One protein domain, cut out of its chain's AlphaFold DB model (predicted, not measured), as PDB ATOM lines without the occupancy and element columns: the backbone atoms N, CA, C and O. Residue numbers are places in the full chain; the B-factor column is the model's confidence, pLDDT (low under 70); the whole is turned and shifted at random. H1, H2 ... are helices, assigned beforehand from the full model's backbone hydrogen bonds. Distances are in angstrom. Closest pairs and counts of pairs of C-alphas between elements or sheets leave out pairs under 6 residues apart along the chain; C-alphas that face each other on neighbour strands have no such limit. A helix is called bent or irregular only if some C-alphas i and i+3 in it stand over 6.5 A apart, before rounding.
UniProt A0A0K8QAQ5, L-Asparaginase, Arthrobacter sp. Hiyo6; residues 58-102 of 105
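Overview. This is residues 58 to 102 of the 105 residues of the protein "L-Asparaginase" of Arthrobacter sp. Hiyo6 (UniProt A0A0K8QAQ5). Two helices, H1 and H2, make a V that is closed where the last residue of H2 meets the early part of H1, and a third helix, H3, stands off beyond H2, touching neither. H2 is in the middle of the three, with H1 on one side of it and H3 on the other. The printed part has 45 residues, with three named helices in the order H1, H2, H3 and no named strand; its class is all helix. It is only just compact, close to loose, with a radius of gyration of the C-alphas of 11.0 A, and it spans 30 by 21 by 15 A.

Along the chain. Find C-alpha 58 at (30.781, -36.416, 18.245); from there H1, residues 58 to 70, runs 19.6 A. It is irregular: C-alphas 59 and 62 are 7.2 A apart. Next look at H2, residues 78 to 84, which begins at C-alpha 78 at (30.088, -43.631, 35.596). H3, residues 91 to 100, runs 15.0 A and ends at C-alpha 100 at (32.733, -29.152, 38.471).

Arrangement. Look first at Pro 62 and Cys 84, whose C-alphas, 4.5 A apart, are the closest of H1 and H2. The two helices touch there, H1 with residues 61 to 65 alone. They run opposite ways at a steep tilt of 53 degrees. H2 and H3 are near each other, their closest C-alphas 8.5 A apart. H1 and H3 are apart. In H2 and H3 every O i to N i+4 pair is within hydrogen-bond range; in H1, 7 of 9 are.

Size, cuts and confidence. The C-alphas of Ser 71 and Glu 99, the two farthest apart, are 30.6 A from each other. The printed part has no cut, and both links, H1 to H2 and H2 to H3, are short. Read the B-factor column for the model's confidence: the mean pLDDT of the printed part is 77.3, and residues 88 to 102 are under 70.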
ATOM      1  N   SER A  58      30.618 -35.744  16.958       88.31
ATOM      2  CA  SER A  58      30.781 -36.416  18.245       88.31
ATOM      3  C   SER A  58      30.086 -35.698  19.409       88.31
ATOM      4  O   SER A  58      29.860 -36.328  20.439       88.31
ATOM      5  N   THR A  59      29.702 -34.423  19.262       89.06
ATOM      6  CA  THR A  59      28.997 -33.687  20.326       89.06
ATOM      7  C   THR A  59      27.572 -34.203  20.552       89.06
ATOM      8  O   THR A  59      26.977 -33.894  21.577       89.06
ATOM      9  N   LEU A  60      27.047 -35.060  19.663       93.31
ATOM     10  CA  LEU A  60      25.755 -35.739  19.835       93.31
ATOM     11  C   LEU A  60      25.787 -36.931  20.800       93.31
ATOM     12  O   LEU A  60      24.729 -37.486  21.097       93.31
ATOM     13  N   LYS A  61      26.951 -37.358  21.302       92.56
ATOM     14  CA  LYS A  61      27.048 -38.523  22.198       92.56
ATOM     15  C   LYS A  61      26.146 -38.457  23.439       92.56
ATOM     16  O   LYS A  61      25.549 -39.483  23.749       92.56
ATOM     17  N   PRO A  62      25.958 -37.309  24.118       91.94
ATOM     18  CA  PRO A  62      24.996 -37.221  25.215       91.94
ATOM     19  C   PRO A  62      23.558 -37.548  24.800       91.94
ATOM     20  O   PRO A  62      22.856 -38.252  25.520       91.94
ATOM     21  N   LEU A  63      23.135 -37.112  23.609       93.81
ATOM     22  CA  LEU A  63      21.816 -37.450  23.068       93.81
ATOM     23  C   LEU A  63      21.729 -38.937  22.696       93.81
ATOM     24  O   LEU A  63      20.711 -39.575  22.952       93.81
ATOM     25  N   GLN A  64      22.808 -39.512  22.158       93.06
ATOM     26  CA  GLN A  64      22.895 -40.952  21.884       93.06
ATOM     27  C   GLN A  64      22.838 -41.787  23.177       93.06
ATOM     28  O   GLN A  64      22.139 -42.799  23.222       93.06
ATOM     29  N   ALA A  65      23.521 -41.354  24.241       93.44
ATOM     30  CA  ALA A  65      23.494 -41.998  25.553       93.44
ATOM     31  C   ALA A  65      22.095 -41.930  26.183       93.44
ATOM     32  O   ALA A  65      21.597 -42.938  26.682       93.44
ATOM     33  N   LEU A  66      21.431 -40.772  26.092       94.44
ATOM     34  CA  LEU A  66      20.051 -40.604  26.543       94.44
ATOM     35  C   LEU A  66      19.095 -41.541  25.794       94.44
ATOM     36  O   LEU A  66      18.294 -42.225  26.429       94.44
ATOM     37  N   ALA A  67      19.209 -41.624  24.465       94.88
ATOM     38  CA  ALA A  67      18.389 -42.523  23.654       94.88
ATOM     39  C   ALA A  67      18.604 -44.002  24.029       94.88
ATOM     40  O   ALA A  67      17.640 -44.757  24.132       94.88
ATOM     41  N   ALA A  68      19.847 -44.416  24.300       94.69
ATOM     42  CA  ALA A  68      20.149 -45.768  24.772       94.69
ATOM     43  C   ALA A  68      19.550 -46.058  26.163       94.69
ATOM     44  O   ALA A  68      19.050 -47.149  26.420       94.69
ATOM     45  N   MET A  69      19.557 -45.079  27.070       95.38
ATOM     46  CA  MET A  69      18.893 -45.224  28.370       95.38
ATOM     47  C   MET A  69      17.376 -45.360  28.212       95.38
ATOM     48  O   MET A  69      16.759 -46.210  28.852       95.38
ATOM     49  N   GLN A  70      16.779 -44.562  27.324       95.62
ATOM     50  CA  GLN A  70      15.349 -44.622  27.011       95.62
ATOM     51  C   GLN A  70      14.944 -45.937  26.331       95.62
ATOM     52  O   GLN A  70      13.815 -46.383  26.515       95.62
ATOM     53  N   SER A  71      15.855 -46.599  25.607       95.88
ATOM     54  CA  SER A  71      15.620 -47.934  25.040       95.88
ATOM     55  C   SER A  71      15.784 -49.080  26.048       95.88
ATOM     56  O   SER A  71      15.607 -50.243  25.686       95.88
ATOM     57  N   GLY A  72      16.085 -48.774  27.315       93.94
ATOM     58  CA  GLY A  72      16.150 -49.744  28.409       93.94
ATOM     59  C   GLY A  72      17.562 -50.168  28.818       93.94
ATOM     60  O   GLY A  72      17.696 -51.027  29.691       93.94
ATOM     61  N   VAL A  73      18.622 -49.579  28.249       94.00
ATOM     62  CA  VAL A  73      19.996 -49.853  28.699       94.00
ATOM     63  C   VAL A  73      20.215 -49.212  30.080       94.00
ATOM     64  O   VAL A  73      20.099 -47.992  30.214       94.00
ATOM     65  N   PRO A  74      20.575 -49.977  31.129       92.81
ATOM     66  CA  PRO A  74      20.614 -49.474  32.502       92.81
ATOM     67  C   PRO A  74      21.918 -48.720  32.826       92.81
ATOM     68  O   PRO A  74      22.599 -49.046  33.798       92.81
ATOM     69  N   LEU A  75      22.283 -47.708  32.029       92.06
ATOM     70  CA  LEU A  75      23.464 -46.875  32.286       92.06
ATOM     71  C   LEU A  75      23.249 -46.009  33.532       92.06
ATOM     72  O   LEU A  75      22.251 -45.297  33.645       92.06
ATOM     73  N   ARG A  76      24.198 -46.045  34.474       89.94
ATOM     74  CA  ARG A  76      24.155 -45.234  35.701       89.94
ATOM     75  C   ARG A  76      25.520 -44.661  36.048       89.94
ATOM     76  O   ARG A  76      26.550 -45.268  35.753       89.94
ATOM     77  N   GLY A  77      25.517 -43.502  36.710       89.56
ATOM     78  CA  GLY A  77      26.722 -42.854  37.234       89.56
ATOM     79  C   GLY A  77      27.850 -42.813  36.202       89.56
ATOM     80  O   GLY A  77      27.738 -42.148  35.173       89.56
ATOM     81  N   ALA A  78      28.910 -43.586  36.452       90.19
ATOM     82  CA  ALA A  78      30.088 -43.631  35.596       90.19
ATOM     83  C   ALA A  78      29.866 -44.089  34.157       90.19
ATOM     84  O   ALA A  78      30.551 -43.633  33.242       90.19
ATOM     85  N   GLN A  79      28.869 -44.935  33.940       90.25
ATOM     86  CA  GLN A  79      28.561 -45.452  32.615       90.25
ATOM     87  C   GLN A  79      27.940 -44.375  31.720       90.25
ATOM     88  O   GLN A  79      28.202 -44.365  30.523       90.25
ATOM     89  N   VAL A  80      27.171 -43.440  32.298       91.31
ATOM     90  CA  VAL A  80      26.574 -42.316  31.556       91.31
ATOM     91  C   VAL A  80      27.670 -41.364  31.086       91.31
ATOM     92  O   VAL A  80      27.736 -41.038  29.907       91.31
ATOM     93  N   ALA A  81      28.587 -40.989  31.983       90.31
ATOM     94  CA  ALA A  81      29.722 -40.139  31.629       90.31
ATOM     95  C   ALA A  81      30.582 -40.765  30.518       90.31
ATOM     96  O   ALA A  81      30.974 -40.072  29.581       90.31
ATOM     97  N   LEU A  82      30.828 -42.080  30.584       89.50
ATOM     98  CA  LEU A  82      31.579 -42.796  29.551       89.50
ATOM     99  C   LEU A  82      30.820 -42.865  28.217       89.50
ATOM    100  O   LEU A  82      31.426 -42.664  27.171       89.50
ATOM    101  N   ALA A  83      29.507 -43.104  28.239       90.00
ATOM    102  CA  ALA A  83      28.681 -43.124  27.031       90.00
ATOM    103  C   ALA A  83      28.612 -41.747  26.340       90.00
ATOM    104  O   ALA A  83      28.554 -41.670  25.114       90.00
ATOM    105  N   CYS A  84      28.684 -40.660  27.112       91.81
ATOM    106  CA  CYS A  84      28.760 -39.291  26.602       91.81
ATOM    107  C   CYS A  84      30.160 -38.897  26.087       91.81
ATOM    108  O   CYS A  84      30.297 -37.883  25.399       91.81
ATOM    109  N   ALA A  85      31.212 -39.649  26.425       86.62
ATOM    110  CA  ALA A  85      32.595 -39.248  26.190       86.62
ATOM    111  C   ALA A  85      33.041 -39.449  24.733       86.62
ATOM    112  O   ALA A  85      32.809 -40.483  24.110       86.62
ATOM    113  N   SER A  86      33.754 -38.460  24.187       76.25
ATOM    114  CA  SER A  86      34.353 -38.541  22.842       76.25
ATOM    115  C   SER A  86      35.753 -39.164  22.826       76.25
ATOM    116  O   SER A  86      36.184 -39.653  21.785       76.25
ATOM    117  N   HIS A  87      36.441 -39.175  23.971       70.62
ATOM    118  CA  HIS A  87      37.740 -39.819  24.161       70.62
ATOM    119  C   HIS A  87      37.585 -41.051  25.054       70.62
ATOM    120  O   HIS A  87      36.679 -41.109  25.887       70.62
ATOM    121  N   THR A  88      38.478 -42.030  24.895       58.75
ATOM    122  CA  THR A  88      38.604 -43.151  25.831       58.75
ATOM    123  C   THR A  88      38.761 -42.583  27.239       58.75
ATOM    124  O   THR A  88      39.636 -41.756  27.479       58.75
ATOM    125  N   GLY A  89      37.860 -42.949  28.152       47.56
ATOM    126  CA  GLY A  89      37.824 -42.405  29.507       47.56
ATOM    127  C   GLY A  89      39.069 -42.780  30.309       47.56
ATOM    128  O   GLY A  89      39.034 -43.724  31.090       47.56
ATOM    129  N   LEU A  90      40.168 -42.047  30.127       43.41
ATOM    130  CA  LEU A  90      41.259 -42.018  31.088       43.41
ATOM    131  C   LEU A  90      40.811 -41.233  32.327       43.41
ATOM    132  O   LEU A  90      39.978 -40.329  32.266       43.41
ATOM    133  N   TRP A  91      41.387 -41.606  33.465       44.19
ATOM    134  CA  TRP A  91      41.124 -41.097  34.816       44.19
ATOM    135  C   TRP A  91      41.046 -39.557  34.953       44.19
ATOM    136  O   TRP A  91      40.407 -39.043  35.867       44.19
ATOM    137  N   THR A  92      41.628 -38.797  34.026       49.19
ATOM    138  CA  THR A  92      41.630 -37.326  34.030       49.19
ATOM    139  C   THR A  92      40.258 -36.701  33.753       49.19
ATOM    140  O   THR A  92      39.907 -35.716  34.400       49.19
ATOM    141  N   THR A  93      39.428 -37.292  32.887       50.66
ATOM    142  CA  THR A  93      38.058 -36.794  32.630       50.66
ATOM    143  C   THR A  93      37.173 -36.909  33.881       50.66
ATOM    144  O   THR A  93      36.314 -36.063  34.128       50.66
ATOM    145  N   TRP A  94      37.429 -37.918  34.722       52.34
ATOM    146  CA  TRP A  94      36.734 -38.138  35.996       52.34
ATOM    147  C   TRP A  94      37.040 -37.071  37.051       52.34
ATOM    148  O   TRP A  94      36.143 -36.673  37.797       52.34
ATOM    149  N   MET A  95      38.289 -36.602  37.116       51.81
ATOM    150  CA  MET A  95      38.696 -35.558  38.062       51.81
ATOM    151  C   MET A  95      38.036 -34.217  37.745       51.81
ATOM    152  O   MET A  95      37.537 -33.564  38.658       51.81
ATOM    153  N   TRP A  96      37.955 -33.847  36.464       53.25
ATOM    154  CA  TRP A  96      37.318 -32.592  36.064       53.25
ATOM    155  C   TRP A  96      35.814 -32.587  36.374       53.25
ATOM    156  O   TRP A  96      35.317 -31.650  36.990       53.25
ATOM    157  N   TRP A  97      35.099 -33.678  36.069       52.22
ATOM    158  CA  TRP A  97      33.676 -33.790  36.413       52.22
ATOM    159  C   TRP A  97      33.424 -33.729  37.927       52.22
ATOM    160  O   TRP A  97      32.486 -33.064  38.363       52.22
ATOM    161  N   ARG A  98      34.259 -34.383  38.751       51.25
ATOM    162  CA  ARG A  98      34.162 -34.282  40.220       51.25
ATOM    163  C   ARG A  98      34.370 -32.857  40.719       51.25
ATOM    164  O   ARG A  98      33.681 -32.462  41.654       51.25
ATOM    165  N   GLU A  99      35.302 -32.120  40.125       53.16
ATOM    166  CA  GLU A  99      35.584 -30.743  40.526       53.16
ATOM    167  C   GLU A  99      34.434 -29.806  40.135       53.16
ATOM    168  O   GLU A  99      33.952 -29.058  40.978       53.16
ATOM    169  N   CYS A 100      33.896 -29.928  38.916       48.12
ATOM    170  CA  CYS A 100      32.733 -29.152  38.471       48.12
ATOM    171  C   CYS A 100      31.421 -29.522  39.183       48.12
ATOM    172  O   CYS A 100      30.492 -28.722  39.194       48.12
ATOM    173  N   SER A 101      31.324 -30.723  39.762       48.62
ATOM    174  CA  SER A 101      30.138 -31.184  40.502       48.62
ATOM    175  C   SER A 101      30.145 -30.786  41.982       48.62
ATOM    176  O   SER A 101      29.201 -31.125  42.700       48.62
ATOM    177  N   LYS A 102      31.198 -30.119  42.479       46.69
ATOM    178  CA  LYS A 102      31.168 -29.555  43.831       46.69
ATOM    179  C   LYS A 102      30.192 -28.374  43.853       46.69
ATOM    180  O   LYS A 102      30.263 -27.527  42.964       46.69
TER     181      LYS A 102